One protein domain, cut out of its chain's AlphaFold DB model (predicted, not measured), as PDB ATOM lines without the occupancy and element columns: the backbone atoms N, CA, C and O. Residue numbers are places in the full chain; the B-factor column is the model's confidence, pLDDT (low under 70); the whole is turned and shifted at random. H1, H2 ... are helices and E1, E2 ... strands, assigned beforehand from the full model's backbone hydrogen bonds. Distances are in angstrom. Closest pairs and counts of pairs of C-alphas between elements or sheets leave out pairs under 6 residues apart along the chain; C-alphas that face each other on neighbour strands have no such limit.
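This is residues 152 to 269 of the 334 residues of an uncharacterized protein of Angiostrongylus cantonensis (UniProt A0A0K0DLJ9). Two strongly twisted sheets stand face to face as a small sandwich, the five strands E1, E2, E10, E6 and E7 in one and the four strands E3, E4, E5 and E8 in the other, with helix H2 packed on the face of the five-stranded sheet that is turned away from the four-stranded one. The strand E8 runs on into E9, which pairs with E11 in a small two-stranded ribbon past one end of the sandwich, and the short helix H1 only grazes the four-stranded sheet. The printed part has 118 residues, with two named helices and eleven named strands in the order E1 E2 H1 E3 E4 E5 E6 E7 E8 E9 E10 H2 E11; the sheets run E1 - E2 - E10 - E6 - E7, E3 - E4 - E5 - E8 and E9 - E11, all antiparallel. The class is mostly strand, and the whole is compact, with a radius of gyration of the C-alphas of 13.3 A and spans of 41 by 29 by 21 A.

E1, residues 152 to 155, begins at C-alpha 152 at (173.586, 111.453, 121.108), and E2 is residues 158 to 161. H1, residues 165 to 168, is 5.3 A long. E3, residues 172 to 179, is 19.3 A long and bends by 65 degrees at residue 176. E4, residues 184 to 192, is the longest strand, 26.5 A from C-alpha 184 at (176.285, 96.878, 127.769) to C-alpha 192. E5, residues 198 to 204, is 20.2 A long, and E6, residues 208 to 212, is 13.9 A long. E7 is residues 220 to 222, E8 residues 227 to 230, E9 residues 232 to 235 and E10 residues 241 to 244. H2, residues 247 to 256, is 14.9 A long. E11, residues 261 to 264, ends at C-alpha 264 at (161.467, 120.152, 134.211).

The two larger sheets form a sandwich, two sheets face to face, with 59 pairs of C-alphas within 10 A, best planes 32 degrees apart and strands at 7 degrees to each other. In the five-stranded sheet E1 and E2 are a hairpin, with N 155 and O 158 at 2.8 A. E2 and E10 are antiparallel at 166 degrees, with N 159 and O 243 at 2.8 A. Between E10 and E6, N 244 and O 209 are 2.8 A apart. E6 and E7 are a hairpin, with N 220 and O 210 at 2.8 A. In the four-stranded sheet E3, E4 and E5 make a meander, each strand the antiparallel neighbour of the one before, with N 190 and O 172 at 2.7 A and N 187 and O 203 at 2.8 A. E8 is the antiparallel neighbour of E5, at 147 degrees between their directions, with N 229 and O 200 at 2.8 A. Between the two sheets, the closest C-alphas of E5 and E7 are those of Ser 203 and Leu 222, 5.7 A apart. H2 is on the five-stranded sheet, two layers with the helix on one face, at a height over the sheet of 9.2 A. It lies over E10 and, only just, over E6, with 3 of its C-alphas. The closest C-alphas of H2 and E6 are those of Tyr 209 and Arg 247, 5.7 A apart. In H2, 4 of 6 O i to N i+4 pairs are within hydrogen-bond range; H1 is too short for such a pair. E9 and E11 are antiparallel at 157 degrees, with N 233 and O 263 at 2.8 A.

The two C-alphas farthest apart are those of Ala 182 and Glu 269, 40.9 A. The printed part has no cut. No link is long; E6 to E7, with 7 residues, is short and the others are tight. The mean pLDDT of the printed part is 91.1, and residues 181 to 182 are under 70.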
ATOM      1  N   ALA A 152     172.822 112.158 120.104       92.25
ATOM      2  CA  ALA A 152     173.586 111.453 121.108       92.25
ATOM      3  C   ALA A 152     175.068 111.431 120.739       92.25
ATOM      4  O   ALA A 152     175.417 111.287 119.569       92.25
ATOM      5  N   SER A 153     175.934 111.548 121.740       90.62
ATOM      6  CA  SER A 153     177.382 111.618 121.574       90.62
ATOM      7  C   SER A 153     178.084 110.757 122.618       90.62
ATOM      8  O   SER A 153     177.690 110.699 123.783       90.62
ATOM      9  N   TYR A 154     179.155 110.076 122.211       86.56
ATOM     10  CA  TYR A 154     180.030 109.396 123.165       86.56
ATOM     11  C   TYR A 154     181.055 110.371 123.721       86.56
ATOM     12  O   TYR A 154     181.729 111.072 122.973       86.56
ATOM     13  N   HIS A 155     181.220 110.365 125.028       82.06
ATOM     14  CA  HIS A 155     182.301 111.025 125.741       82.06
ATOM     15  C   HIS A 155     183.040 109.952 126.541       82.06
ATOM     16  O   HIS A 155     182.442 108.930 126.853       82.06
ATOM     17  N   ASP A 156     184.326 110.162 126.824       74.06
ATOM     18  CA  ASP A 156     185.323 109.251 127.422       74.06
ATOM     19  C   ASP A 156     184.787 107.948 128.064       74.06
ATOM     20  O   ASP A 156     185.249 106.851 127.746       74.06
ATOM     21  N   SER A 157     183.796 108.031 128.964       79.25
ATOM     22  CA  SER A 157     183.156 106.856 129.579       79.25
ATOM     23  C   SER A 157     181.624 106.901 129.706       79.25
ATOM     24  O   SER A 157     181.036 106.116 130.461       79.25
ATOM     25  N   HIS A 158     180.948 107.775 128.958       88.75
ATOM     26  CA  HIS A 158     179.493 107.925 128.998       88.75
ATOM     27  C   HIS A 158     178.889 108.351 127.653       88.75
ATOM     28  O   HIS A 158     179.549 108.899 126.779       88.75
ATOM     29  N   LEU A 159     177.605 108.067 127.488       91.69
ATOM     30  CA  LEU A 159     176.767 108.515 126.385       91.69
ATOM     31  C   LEU A 159     175.962 109.727 126.854       91.69
ATOM     32  O   LEU A 159     175.295 109.657 127.888       91.69
ATOM     33  N   GLU A 160     176.006 110.810 126.097       92.94
ATOM     34  CA  GLU A 160     175.189 112.004 126.300       92.94
ATOM     35  C   GLU A 160     174.105 112.071 125.226       92.94
ATOM     36  O   GLU A 160     174.331 111.641 124.100       92.94
ATOM     37  N   VAL A 161     172.929 112.595 125.560       94.56
ATOM     38  CA  VAL A 161     171.814 112.802 124.626       94.56
ATOM     39  C   VAL A 161     171.365 114.251 124.738       94.56
ATOM     40  O   VAL A 161     170.879 114.675 125.787       94.56
ATOM     41  N   SER A 162     171.517 115.003 123.654       92.94
ATOM     42  CA  SER A 162     171.347 116.459 123.592       92.94
ATOM     43  C   SER A 162     170.197 116.852 122.662       92.94
ATOM     44  O   SER A 162     170.343 117.710 121.794       92.94
ATOM     45  N   LEU A 163     169.048 116.185 122.808       93.44
ATOM     46  CA  LEU A 163     167.841 116.523 122.049       93.44
ATOM     47  C   LEU A 163     167.288 117.880 122.487       93.44
ATOM     48  O   LEU A 163     167.241 118.189 123.679       93.44
ATOM     49  N   SER A 164     166.813 118.653 121.515       91.19
ATOM     50  CA  SER A 164     166.124 119.914 121.772       91.19
ATOM     51  C   SER A 164     164.672 119.667 122.182       91.19
ATOM     52  O   SER A 164     164.091 118.624 121.874       91.19
ATOM     53  N   LEU A 165     164.033 120.652 122.820       88.88
ATOM     54  CA  LEU A 165     162.604 120.564 123.130       88.88
ATOM     55  C   LEU A 165     161.732 120.327 121.893       88.88
ATOM     56  O   LEU A 165     160.756 119.581 121.969       88.88
ATOM     57  N   SER A 166     162.104 120.924 120.758       88.44
ATOM     58  CA  SER A 166     161.390 120.748 119.493       88.44
ATOM     59  C   SER A 166     161.449 119.320 118.954       88.44
ATOM     60  O   SER A 166     160.535 118.901 118.242       88.44
ATOM     61  N   ASP A 167     162.478 118.551 119.318       90.81
ATOM     62  CA  ASP A 167     162.605 117.146 118.919       90.81
ATOM     63  C   ASP A 167     161.683 116.226 119.741       90.81
ATOM     64  O   ASP A 167     161.379 115.111 119.317       90.81
ATOM     65  N   LEU A 168     161.203 116.695 120.902       93.69
ATOM     66  CA  LEU A 168     160.427 115.913 121.872       93.69
ATOM     67  C   LEU A 168     158.907 116.006 121.683       93.69
ATOM     68  O   LEU A 168     158.166 115.333 122.394       93.69
ATOM     69  N   HIS A 169     158.426 116.750 120.681       92.50
ATOM     70  CA  HIS A 169     156.994 116.867 120.350       92.50
ATOM     71  C   HIS A 169     156.329 115.534 119.950       92.50
ATOM     72  O   HIS A 169     155.121 115.472 119.710       92.50
ATOM     73  N   ARG A 170     157.120 114.467 119.812       93.06
ATOM     74  CA  ARG A 170     156.718 113.146 119.338       93.06
ATOM     75  C   ARG A 170     157.432 112.061 120.129       93.06
ATOM     76  O   ARG A 170     158.531 112.269 120.637       93.06
ATOM     77  N   GLU A 171     156.828 110.879 120.178       95.00
ATOM     78  CA  GLU A 171     157.511 109.727 120.761       95.00
ATOM     79  C   GLU A 171     158.658 109.297 119.836       95.00
ATOM     80  O   GLU A 171     158.481 109.128 118.625       95.00
ATOM     81  N   LEU A 172     159.838 109.107 120.418       95.62
ATOM     82  CA  LEU A 172     161.031 108.618 119.730       95.62
ATOM     83  C   LEU A 172     161.652 107.497 120.553       95.62
ATOM     84  O   LEU A 172     161.555 107.494 121.777       95.62
ATOM     85  N   ALA A 173     162.297 106.540 119.905       96.62
ATOM     86  CA  ALA A 173     163.054 105.510 120.595       96.62
ATOM     87  C   ALA A 173     164.337 105.200 119.841       96.62
ATOM     88  O   ALA A 173     164.359 105.187 118.615       96.62
ATOM     89  N   PHE A 174     165.403 104.936 120.577       95.38
ATOM     90  CA  PHE A 174     166.674 104.503 120.026       95.38
ATOM     91  C   PHE A 174     167.301 103.459 120.940       95.38
ATOM     92  O   PHE A 174     167.124 103.483 122.160       95.38
ATOM     93  N   GLY A 175     168.007 102.506 120.348       92.56
ATOM     94  CA  GLY A 175     168.496 101.351 121.084       92.56
ATOM     95  C   GLY A 175     169.623 100.613 120.393       92.56
ATOM     96  O   GLY A 175     169.908 100.841 119.217       92.56
ATOM     97  N   GLY A 176     170.261  99.724 121.149       87.56
ATOM     98  CA  GLY A 176     171.476  99.032 120.725       87.56
ATOM     99  C   GLY A 176     172.708  99.940 120.729       87.56
ATOM    100  O   GLY A 176     173.626  99.708 119.950       87.56
ATOM    101  N   LEU A 177     172.719 101.000 121.550       87.88
ATOM    102  CA  LEU A 177     173.860 101.911 121.659       87.88
ATOM    103  C   LEU A 177     174.855 101.397 122.711       87.88
ATOM    104  O   LEU A 177     174.510 101.394 123.895       87.88
ATOM    105  N   PRO A 178     176.071 100.973 122.329       85.00
ATOM    106  CA  PRO A 178     177.030 100.406 123.274       85.00
ATOM    107  C   PRO A 178     177.593 101.474 124.219       85.00
ATOM    108  O   PRO A 178     178.270 102.400 123.784       85.00
ATOM    109  N   VAL A 179     177.385 101.322 125.527       84.25
ATOM    110  CA  VAL A 179     177.938 102.206 126.563       84.25
ATOM    111  C   VAL A 179     179.099 101.512 127.265       84.25
ATOM    112  O   VAL A 179     178.924 100.509 127.960       84.25
ATOM    113  N   GLY A 180     180.297 102.073 127.097       73.00
ATOM    114  CA  GLY A 180     181.545 101.443 127.518       73.00
ATOM    115  C   GLY A 180     181.936 100.274 126.610       73.00
ATOM    116  O   GLY A 180     181.096  99.610 126.004       73.00
ATOM    117  N   VAL A 181     183.238 100.013 126.491       66.56
ATOM    118  CA  VAL A 181     183.760  98.980 125.582       66.56
ATOM    119  C   VAL A 181     183.251  97.596 126.004       66.56
ATOM    120  O   VAL A 181     183.773  97.004 126.944       66.56
ATOM    121  N   ALA A 182     182.241  97.088 125.288       62.25
ATOM    122  CA  ALA A 182     181.610  95.782 125.497       62.25
ATOM    123  C   ALA A 182     180.991  95.560 126.897       62.25
ATOM    124  O   ALA A 182     180.913  94.422 127.358       62.25
ATOM    125  N   VAL A 183     180.551  96.627 127.576       75.38
ATOM    126  CA  VAL A 183     179.925  96.510 128.908       75.38
ATOM    127  C   VAL A 183     178.425  96.251 128.793       75.38
ATOM    128  O   VAL A 183     177.919  95.293 129.373       75.38
ATOM    129  N   GLY A 184     177.708  97.071 128.025       82.75
ATOM    130  CA  GLY A 184     176.285  96.878 127.769       82.75
ATOM    131  C   GLY A 184     175.736  97.882 126.769       82.75
ATOM    132  O   GLY A 184     176.360  98.902 126.498       82.75
ATOM    133  N   ASP A 185     174.546  97.597 126.254       88.75
ATOM    134  CA  ASP A 185     173.845  98.450 125.301       88.75
ATOM    135  C   ASP A 185     172.725  99.197 126.017       88.75
ATOM    136  O   ASP A 185     171.943  98.597 126.764       88.75
ATOM    137  N   ALA A 186     172.639 100.498 125.768       92.81
ATOM    138  CA  ALA A 186     171.573 101.359 126.242       92.81
ATOM    139  C   ALA A 186     170.440 101.447 125.215       92.81
ATOM    140  O   ALA A 186     170.660 101.506 124.001       92.81
ATOM    141  N   ASN A 187     169.216 101.498 125.733       95.69
ATOM    142  CA  ASN A 187     168.007 101.798 124.983       95.69
ATOM    143  C   ASN A 187     167.257 102.911 125.705       95.69
ATOM    144  O   ASN A 187     167.049 102.838 126.916       95.69
ATOM    145  N   ALA A 188     166.818 103.921 124.969       96.75
ATOM    146  CA  ALA A 188     166.020 105.007 125.506       96.75
ATOM    147  C   ALA A 188     164.821 105.270 124.601       96.75
ATOM    148  O   ALA A 188     164.906 105.216 123.375       96.75
ATOM    149  N   ARG A 189     163.684 105.561 125.223       97.12
ATOM    150  CA  ARG A 189     162.455 105.964 124.543       97.12
ATOM    151  C   ARG A 189     161.891 107.206 125.206       97.12
ATOM    152  O   ARG A 189     161.760 107.236 126.423       97.12
ATOM    153  N   VAL A 190     161.558 108.219 124.424       97.12
ATOM    154  CA  VAL A 190     160.773 109.365 124.881       97.12
ATOM    155  C   VAL A 190     159.309 109.016 124.717       97.12
ATOM    156  O   VAL A 190     158.873 108.573 123.653       97.12
ATOM    157  N   ARG A 191     158.553 109.235 125.782       96.31
ATOM    158  CA  ARG A 191     157.102 109.132 125.792       96.31
ATOM    159  C   ARG A 191     156.498 110.435 126.257       96.31
ATOM    160  O   ARG A 191     157.139 111.197 126.973       96.31
ATOM    161  N   ILE A 192     155.246 110.646 125.885       94.94
ATOM    162  CA  ILE A 192     154.469 111.805 126.313       94.94
ATOM    163  C   ILE A 192     153.430 111.305 127.316       94.94
ATOM    164  O   ILE A 192     152.693 110.358 127.032       94.94
ATOM    165  N   ALA A 193     153.426 111.885 128.514       94.00
ATOM    166  CA  ALA A 193     152.463 111.564 129.562       94.00
ATOM    167  C   ALA A 193     151.072 112.154 129.252       94.00
ATOM    168  O   ALA A 193     150.874 112.854 128.260       94.00
ATOM    169  N   GLU A 194     150.082 111.831 130.086       91.69
ATOM    170  CA  GLU A 194     148.697 112.303 129.912       91.69
ATOM    171  C   GLU A 194     148.563 113.824 130.043       91.69
ATOM    172  O   GLU A 194     147.695 114.426 129.420       91.69
ATOM    173  N   ASP A 195     149.456 114.446 130.810       93.06
ATOM    174  CA  ASP A 195     149.574 115.892 130.987       93.06
ATOM    175  C   ASP A 195     150.372 116.576 129.863       93.06
ATOM    176  O   ASP A 195     150.712 117.748 129.981       93.06
ATOM    177  N   ASN A 196     150.677 115.858 128.775       93.88
ATOM    178  CA  ASN A 196     151.514 116.294 127.653       93.88
ATOM    179  C   ASN A 196     152.990 116.556 127.997       93.88
ATOM    180  O   ASN A 196     153.718 117.105 127.167       93.88
ATOM    181  N   THR A 197     153.461 116.138 129.173       94.56
ATOM    182  CA  THR A 197     154.867 116.280 129.563       94.56
ATOM    183  C   THR A 197     155.707 115.129 128.998       94.56
ATOM    184  O   THR A 197     155.339 113.957 129.162       94.56
ATOM    185  N   PRO A 198     156.850 115.402 128.341       95.94
ATOM    186  CA  PRO A 198     157.712 114.348 127.829       95.94
ATOM    187  C   PRO A 198     158.603 113.761 128.941       95.94
ATOM    188  O   PRO A 198     159.131 114.468 129.802       95.94
ATOM    189  N   PHE A 199     158.809 112.446 128.914       95.75
ATOM    190  CA  PHE A 199     159.694 111.731 129.834       95.75
ATOM    191  C   PHE A 199     160.466 110.625 129.114       95.75
ATOM    192  O   PHE A 199     159.999 110.063 128.123       95.75
ATOM    193  N   PHE A 200     161.643 110.276 129.630       96.75
ATOM    194  CA  PHE A 200     162.395 109.123 129.151       96.75
ATOM    195  C   PHE A 200     161.941 107.850 129.858       96.75
ATOM    196  O   PHE A 200     161.718 107.837 131.067       96.75
ATOM    197  N   GLU A 201     161.920 106.744 129.129       97.31
ATOM    198  CA  GLU A 201     162.126 105.429 129.708       97.31
ATOM    199  C   GLU A 201     163.426 104.839 129.176       97.31
ATOM    200  O   GLU A 201     163.624 104.729 127.968       97.31
ATOM    201  N   VAL A 202     164.321 104.470 130.083       97.38
ATOM    202  CA  VAL A 202     165.667 104.016 129.737       97.38
ATOM    203  C   VAL A 202     165.874 102.611 130.278       97.38
ATOM    204  O   VAL A 202     165.524 102.320 131.422       97.38
ATOM    205  N   SER A 203     166.429 101.730 129.460       96.56
ATOM    206  CA  SER A 203     166.828 100.380 129.844       96.56
ATOM    207  C   SER A 203     168.223 100.069 129.320       96.56
ATOM    208  O   SER A 203     168.747 100.737 128.429       96.56
ATOM    209  N   ALA A 204     168.836  99.040 129.887       95.00
ATOM    210  CA  ALA A 204     170.161  98.584 129.513       95.00
ATOM    211  C   ALA A 204     170.242  97.053 129.518       95.00
ATOM    212  O   ALA A 204     169.551  96.375 130.284       95.00
ATOM    213  N   THR A 205     171.089  96.487 128.657       91.75
ATOM    214  CA  THR A 205     171.318  95.030 128.625       91.75
ATOM    215  C   THR A 205     172.156  94.545 129.812       91.75
ATOM    216  O   THR A 205     171.977  93.408 130.261       91.75
ATOM    217  N   ALA A 206     173.008  95.423 130.351       90.69
ATOM    218  CA  ALA A 206     173.805  95.240 131.561       90.69
ATOM    219  C   ALA A 206     173.466  96.311 132.613       90.69
ATOM    220  O   ALA A 206     172.651  97.199 132.366       90.69
ATOM    221  N   ILE A 207     174.084  96.222 133.793       92.44
ATOM    222  CA  ILE A 207     173.929  97.244 134.834       92.44
ATOM    223  C   ILE A 207     174.698  98.493 134.397       92.44
ATOM    224  O   ILE A 207     175.926  98.482 134.343       92.44
ATOM    225  N   LEU A 208     173.957  99.554 134.093       94.88
ATOM    226  CA  LEU A 208     174.479 100.883 133.777       94.88
ATOM    227  C   LEU A 208     173.874 101.904 134.743       94.88
ATOM    228  O   LEU A 208     172.990 101.580 135.534       94.88
ATOM    229  N   TYR A 209     174.328 103.147 134.672       95.50
ATOM    230  CA  TYR A 209     173.796 104.245 135.469       95.50
ATOM    231  C   TYR A 209     173.379 105.385 134.559       95.50
ATOM    232  O   TYR A 209     174.013 105.607 133.529       95.50
ATOM    233  N   ALA A 210     172.332 106.114 134.935       96.25
ATOM    234  CA  ALA A 210     171.881 107.272 134.182       96.25
ATOM    235  C   ALA A 210     171.440 108.432 135.066       96.25
ATOM    236  O   ALA A 210     170.983 108.243 136.192       96.25
ATOM    237  N   CYS A 211     171.532 109.641 134.529       94.25
ATOM    238  CA  CYS A 211     170.969 110.842 135.133       94.25
ATOM    239  C   CYS A 211     170.334 111.731 134.057       94.25
ATOM    240  O   CYS A 211     170.746 111.719 132.898       94.25
ATOM    241  N   GLY A 212     169.301 112.482 134.441       92.69
ATOM    242  CA  GLY A 212     168.695 113.497 133.576       92.69
ATOM    243  C   GLY A 212     169.535 114.778 133.499       92.69
ATOM    244  O   GLY A 212     170.597 114.868 134.117       92.69
ATOM    245  N   GLY A 213     169.023 115.783 132.783       88.50
ATOM    246  CA  GLY A 213     169.700 117.060 132.527       88.50
ATOM    247  C   GLY A 213     170.387 117.683 133.747       88.50
ATOM    248  O   GLY A 213     169.821 117.744 134.845       88.50
ATOM    249  N   GLY A 214     171.643 118.099 133.554       84.38
ATOM    250  CA  GLY A 214     172.508 118.672 134.591       84.38
ATOM    251  C   GLY A 214     172.960 117.704 135.692       84.38
ATOM    252  O   GLY A 214     173.686 118.115 136.592       84.38
ATOM    253  N   CYS A 215     172.527 116.436 135.662       88.81
ATOM    254  CA  CYS A 215     172.936 115.381 136.592       88.81
ATOM    255  C   CYS A 215     172.820 115.779 138.089       88.81
ATOM    256  O   CYS A 215     173.589 115.328 138.933       88.81
ATOM    257  N   LEU A 216     171.858 116.654 138.433       82.38
ATOM    258  CA  LEU A 216     171.725 117.231 139.783       82.38
ATOM    259  C   LEU A 216     171.248 116.227 140.845       82.38
ATOM    260  O   LEU A 216     171.529 116.404 142.031       82.38
ATOM    261  N   GLY A 217     170.470 115.226 140.430       81.00
ATOM    262  CA  GLY A 217     169.980 114.154 141.299       81.00
ATOM    263  C   GLY A 217     170.964 112.990 141.384       81.00
ATOM    264  O   GLY A 217     171.930 112.928 140.627       81.00
ATOM    265  N   GLU A 218     170.708 112.043 142.287       89.44
ATOM    266  CA  GLU A 218     171.496 110.810 142.321       89.44
ATOM    267  C   GLU A 218     171.321 110.001 141.026       89.44
ATOM    268  O   GLU A 218     170.190 109.877 140.538       89.44
ATOM    269  N   PRO A 219     172.406 109.423 140.471       94.56
ATOM    270  CA  PRO A 219     172.297 108.553 139.313       94.56
ATOM    271  C   PRO A 219     171.419 107.335 139.601       94.56
ATOM    272  O   PRO A 219     171.574 106.639 140.608       94.56
ATOM    273  N   VAL A 220     170.522 107.049 138.669       95.50
ATOM    274  CA  VAL A 220     169.603 105.918 138.721       95.50
ATOM    275  C   VAL A 220     170.288 104.694 138.127       95.50
ATOM    276  O   VAL A 220     171.009 104.791 137.135       95.50
ATOM    277  N   THR A 221     170.068 103.528 138.731       96.25
ATOM    278  CA  THR A 221     170.590 102.263 138.202       96.25
ATOM    279  C   THR A 221     169.678 101.758 137.090       96.25
ATOM    280  O   THR A 221     168.471 101.629 137.283       96.25
ATOM    281  N   LEU A 222     170.259 101.463 135.932       96.19
ATOM    282  CA  LEU A 222     169.582 100.887 134.782       96.19
ATOM    283  C   LEU A 222     169.783  99.374 134.748       96.19
ATOM    284  O   LEU A 222     170.860  98.858 135.044       96.19
ATOM    285  N   GLY A 223     168.746  98.672 134.310       93.25
ATOM    286  CA  GLY A 223     168.802  97.254 133.982       93.25
ATOM    287  C   GLY A 223     167.875  96.945 132.813       93.25
ATOM    288  O   GLY A 223     167.459  97.843 132.078       93.25
ATOM    289  N   LYS A 224     167.506  95.671 132.657       93.50
ATOM    290  CA  LYS A 224     166.637  95.228 131.554       93.50
ATOM    291  C   LYS A 224     165.236  95.842 131.609       93.50
ATOM    292  O   LYS A 224     164.614  96.039 130.569       93.50
ATOM    293  N   SER A 225     164.735  96.131 132.810       94.94
ATOM    294  CA  SER A 225     163.450  96.801 133.005       94.94
ATOM    295  C   SER A 225     163.566  98.303 132.702       94.94
ATOM    296  O   SER A 225     164.432  98.960 133.287       94.94
ATOM    297  N   PRO A 226     162.690  98.867 131.850       95.56
ATOM    298  CA  PRO A 226     162.661 100.302 131.587       95.56
ATOM    299  C   PRO A 226     162.420 101.114 132.861       95.56
ATOM    300  O   PRO A 226     161.491 100.841 133.620       95.56
ATOM    301  N   THR A 227     163.252 102.127 133.072       96.56
ATOM    302  CA  THR A 227     163.184 103.043 134.210       96.56
ATOM    303  C   THR A 227     162.795 104.431 133.727       96.56
ATOM    304  O   THR A 227     163.380 104.942 132.773       96.56
ATOM    305  N   LYS A 228     161.798 105.041 134.376       96.12
ATOM    306  CA  LYS A 228     161.301 106.373 134.014       96.12
ATOM    307  C   LYS A 228     162.240 107.457 134.543       96.12
ATOM    308  O   LYS A 228     162.531 107.478 135.735       96.12
ATOM    309  N   ILE A 229     162.668 108.366 133.672       95.38
ATOM    310  CA  ILE A 229     163.508 109.517 134.012       95.38
ATOM    311  C   ILE A 229     162.818 110.783 133.480       95.38
ATOM    312  O   ILE A 229     162.552 110.869 132.279       95.38
ATOM    313  N   PRO A 230     162.504 111.772 134.337       94.25
ATOM    314  CA  PRO A 230     161.906 113.022 133.879       94.25
ATOM    315  C   PRO A 230     162.904 113.814 133.030       94.25
ATOM    316  O   PRO A 230     164.088 113.894 133.373       94.25
ATOM    317  N   ILE A 231     162.427 114.427 131.945       95.06
ATOM    318  CA  ILE A 231     163.261 115.294 131.109       95.06
ATOM    319  C   ILE A 231     163.422 116.640 131.808       95.06
ATOM    320  O   ILE A 231     162.450 117.248 132.256       95.06
ATOM    321  N   LYS A 232     164.670 117.092 131.912       93.31
ATOM    322  CA  LYS A 232     165.037 118.384 132.491       93.31
ATOM    323  C   LYS A 232     165.865 119.168 131.490       93.31
ATOM    324  O   LYS A 232     166.714 118.590 130.819       93.31
ATOM    325  N   ILE A 233     165.624 120.467 131.439       92.50
ATOM    326  CA  ILE A 233     166.307 121.426 130.577       92.50
ATOM    327  C   ILE A 233     167.154 122.320 131.460       92.50
ATOM    328  O   ILE A 233     166.746 122.687 132.566       92.50
ATOM    329  N   THR A 234     168.323 122.681 130.963       92.12
ATOM    330  CA  THR A 234     169.287 123.506 131.677       92.12
ATOM    331  C   THR A 234     169.504 124.842 130.972       92.12
ATOM    332  O   THR A 234     169.260 124.966 129.771       92.12
ATOM    333  N   LYS A 235     170.001 125.844 131.704       91.19
ATOM    334  CA  LYS A 235     170.570 127.070 131.125       91.19
ATOM    335  C   LYS A 235     172.034 127.228 131.563       91.19
ATOM    336  O   LYS A 235     172.273 127.265 132.770       91.19
ATOM    337  N   PRO A 236     173.009 127.340 130.638       91.75
ATOM    338  CA  PRO A 236     172.877 127.113 129.191       91.75
ATOM    339  C   PRO A 236     172.415 125.680 128.871       91.75
ATOM    340  O   PRO A 236     172.453 124.805 129.740       91.75
ATOM    341  N   GLU A 237     171.940 125.456 127.645       89.12
ATOM    342  CA  GLU A 237     171.474 124.135 127.210       89.12
ATOM    343  C   GLU A 237     172.624 123.119 127.260       89.12
ATOM    344  O   GLU A 237     173.696 123.334 126.692       89.12
ATOM    345  N   THR A 238     172.398 122.016 127.970       91.12
ATOM    346  CA  THR A 238     173.285 120.854 128.035       91.12
ATOM    347  C   THR A 238     172.508 119.604 127.645       91.12
ATOM    348  O   THR A 238     171.294 119.642 127.434       91.12
ATOM    349  N   SER A 239     173.186 118.461 127.614       92.62
ATOM    350  CA  SER A 239     172.536 117.172 127.404       92.62
ATOM    351  C   SER A 239     171.461 116.905 128.458       92.62
ATOM    352  O   SER A 239     171.595 117.250 129.636       92.62
ATOM    353  N   ILE A 240     170.373 116.285 128.014       94.31
ATOM    354  CA  ILE A 240     169.167 116.033 128.808       94.31
ATOM    355  C   ILE A 240     169.138 114.621 129.408       94.31
ATOM    356  O   ILE A 240     168.321 114.344 130.289       94.31
ATOM    357  N   LEU A 241     170.033 113.737 128.956       95.31
ATOM    358  CA  LEU A 241     170.235 112.391 129.485       95.31
ATOM    359  C   LEU A 241     171.712 111.997 129.359       95.31
ATOM    360  O   LEU A 241     172.318 112.171 128.306       95.31
ATOM    361  N   TYR A 242     172.259 111.433 130.431       94.88
ATOM    362  CA  TYR A 242     173.612 110.885 130.496       94.88
ATOM    363  C   TYR A 242     173.531 109.422 130.922       94.88
ATOM    364  O   TYR A 242     172.789 109.105 131.854       94.88
ATOM    365  N   ILE A 243     174.293 108.537 130.278       95.00
ATOM    366  CA  ILE A 243     174.350 107.105 130.596       95.00
ATOM    367  C   ILE A 243     175.809 106.663 130.687       95.00
ATOM    368  O   ILE A 243     176.564 106.836 129.737       95.00
ATOM    369  N   ALA A 244     176.218 106.057 131.797       93.88
ATOM    370  CA  ALA A 244     177.599 105.631 132.025       93.88
ATOM    371  C   ALA A 244     177.684 104.233 132.644       93.88
ATOM    372  O   ALA A 244     176.726 103.716 133.221       93.88
ATOM    373  N   THR A 245     178.875 103.640 132.589       91.88
ATOM    374  CA  THR A 245     179.179 102.361 133.255       91.88
ATOM    375  C   THR A 245     179.451 102.517 134.753       91.88
ATOM    376  O   THR A 245     179.305 101.561 135.510       91.88
ATOM    377  N   SER A 246     179.824 103.721 135.205       91.88
ATOM    378  CA  SER A 246     180.197 104.013 136.591       91.88
ATOM    379  C   SER A 246     179.302 105.087 137.199       91.88
ATOM    380  O   SER A 246     179.217 106.204 136.690       91.88
ATOM    381  N   ARG A 247     178.695 104.776 138.350       93.62
ATOM    382  CA  ARG A 247     177.929 105.744 139.148       93.62
ATOM    383  C   ARG A 247     178.792 106.929 139.583       93.62
ATOM    384  O   ARG A 247     178.380 108.073 139.429       93.62
ATOM    385  N   LYS A 248     180.009 106.649 140.059       92.56
ATOM    386  CA  LYS A 248     180.957 107.672 140.526       92.56
ATOM    387  C   LYS A 248     181.328 108.657 139.416       92.56
ATOM    388  O   LYS A 248     181.507 109.835 139.690       92.56
ATOM    389  N   HIS A 249     181.415 108.186 138.170       91.94
ATOM    390  CA  HIS A 249     181.694 109.052 137.020       91.94
ATOM    391  C   HIS A 249     180.570 110.074 136.792       91.94
ATOM    392  O   HIS A 249     180.842 111.261 136.648       91.94
ATOM    393  N   LEU A 250     179.303 109.651 136.863       92.69
ATOM    394  CA  LEU A 250     178.154 110.566 136.775       92.69
ATOM    395  C   LEU A 250     178.100 111.549 137.956       92.69
ATOM    396  O   LEU A 250     177.797 112.726 137.775       92.69
ATOM    397  N   GLU A 251     178.446 111.093 139.162       92.44
ATOM    398  CA  GLU A 251     178.551 111.963 140.341       92.44
ATOM    399  C   GLU A 251     179.670 113.008 140.194       92.44
ATOM    400  O   GLU A 251     179.523 114.137 140.657       92.44
ATOM    401  N   GLN A 252     180.772 112.668 139.519       91.25
ATOM    402  CA  GLN A 252     181.843 113.611 139.190       91.25
ATOM    403  C   GLN A 252     181.416 114.593 138.093       91.25
ATOM    404  O   GLN A 252     181.639 115.793 138.251       91.25
ATOM    405  N   LEU A 253     180.741 114.125 137.038       88.88
ATOM    406  CA  LEU A 253     180.200 114.973 135.966       88.88
ATOM    407  C   LEU A 253     179.265 116.064 136.492       88.88
ATOM    408  O   LEU A 253     179.297 117.199 136.020       88.88
ATOM    409  N   ARG A 254     178.482 115.762 137.532       87.31
ATOM    410  CA  ARG A 254     177.659 116.764 138.225       87.31
ATOM    411  C   ARG A 254     178.464 117.993 138.665       87.31
ATOM    412  O   ARG A 254     177.935 119.097 138.644       87.31
ATOM    413  N   SER A 255     179.722 117.821 139.073       86.56
ATOM    414  CA  SER A 255     180.583 118.931 139.512       86.56
ATOM    415  C   SER A 255     181.203 119.733 138.362       86.56
ATOM    416  O   SER A 255     181.668 120.848 138.584       86.56
ATOM    417  N   THR A 256     181.191 119.190 137.141       87.62
ATOM    418  CA  THR A 256     181.771 119.820 135.945       87.62
ATOM    419  C   THR A 256     180.726 120.475 135.042       87.62
ATOM    420  O   THR A 256     181.079 121.244 134.152       87.62
ATOM    421  N   ILE A 257     179.440 120.172 135.241       86.31
ATOM    422  CA  ILE A 257     178.339 120.775 134.486       86.31
ATOM    423  C   ILE A 257     177.927 122.087 135.165       86.31
ATOM    424  O   ILE A 257     177.282 122.101 136.214       86.31
ATOM    425  N   HIS A 258     178.304 123.210 134.556       87.38
ATOM    426  CA  HIS A 258     177.983 124.543 135.059       87.38
ATOM    427  C   HIS A 258     176.663 125.043 134.468       87.38
ATOM    428  O   HIS A 258     176.610 125.486 133.323       87.38
ATOM    429  N   VAL A 259     175.600 124.983 135.269       90.12
ATOM    430  CA  VAL A 259     174.249 125.427 134.896       90.12
ATOM    431  C   VAL A 259     173.718 126.412 135.931       90.12
ATOM    432  O   VAL A 259     173.931 126.238 137.129       90.12
ATOM    433  N   SER A 260     173.045 127.465 135.470       88.62
ATOM    434  CA  SER A 260     172.406 128.461 136.335       88.62
ATOM    435  C   SER A 260     170.999 128.041 136.752       88.62
ATOM    436  O   SER A 260     170.555 128.358 137.852       88.62
ATOM    437  N   GLU A 261     170.306 127.316 135.880       87.19
ATOM    438  CA  GLU A 261     168.921 126.909 136.065       87.19
ATOM    439  C   GLU A 261     168.725 125.493 135.522       87.19
ATOM    440  O   GLU A 261     169.267 125.150 134.469       87.19
ATOM    441  N   VAL A 262     167.942 124.683 136.238       90.81
ATOM    442  CA  VAL A 262     167.486 123.368 135.783       90.81
ATOM    443  C   VAL A 262     165.995 123.252 136.059       90.81
ATOM    444  O   VAL A 262     165.574 123.221 137.216       90.81
ATOM    445  N   VAL A 263     165.202 123.171 134.996       91.69
ATOM    446  CA  VAL A 263     163.739 123.089 135.050       91.69
ATOM    447  C   VAL A 263     163.257 121.795 134.414       91.69
ATOM    448  O   VAL A 263     163.883 121.271 133.493       91.69
ATOM    449  N   SER A 264     162.146 121.251 134.903       91.00
ATOM    450  CA  SER A 264     161.467 120.152 134.211       91.00
ATOM    451  C   SER A 264     161.003 120.619 132.832       91.00
ATOM    452  O   SER A 264     160.616 121.778 132.674       91.00
ATOM    453  N   ALA A 265     161.034 119.725 131.844       90.81
ATOM    454  CA  ALA A 265     160.499 120.034 130.526       90.81
ATOM    455  C   ALA A 265     159.018 120.437 130.638       90.81
ATOM    456  O   ALA A 265     158.265 119.763 131.349       90.81
ATOM    457  N   PRO A 266     158.597 121.533 129.985       92.00
ATOM    458  CA  PRO A 266     157.207 121.949 130.004       92.00
ATOM    459  C   PRO A 266     156.336 120.942 129.248       92.00
ATOM    460  O   PRO A 266     156.793 120.275 128.316       92.00
ATOM    461  N   ALA A 267     155.064 120.874 129.632       94.25
ATOM    462  CA  ALA A 267     154.052 120.177 128.856       94.25
ATOM    463  C   ALA A 267     153.944 120.787 127.452       94.25
ATOM    464  O   ALA A 267     153.953 122.011 127.292       94.25
ATOM    465  N   HIS A 268     153.830 119.937 126.434       93.88
ATOM    466  CA  HIS A 268     153.614 120.394 125.067       93.88
ATOM    467  C   HIS A 268     152.206 120.970 124.892       93.88
ATOM    468  O   HIS A 268     151.234 120.488 125.482       93.88
ATOM    469  N   GLU A 269     152.089 121.979 124.030       92.25
ATOM    470  CA  GLU A 269     150.801 122.563 123.664       92.25
ATOM    471  C   GLU A 269     149.884 121.497 123.044       92.25
ATOM    472  O   GLU A 269     150.280 120.738 122.154       92.25
TER     473      GLU A 269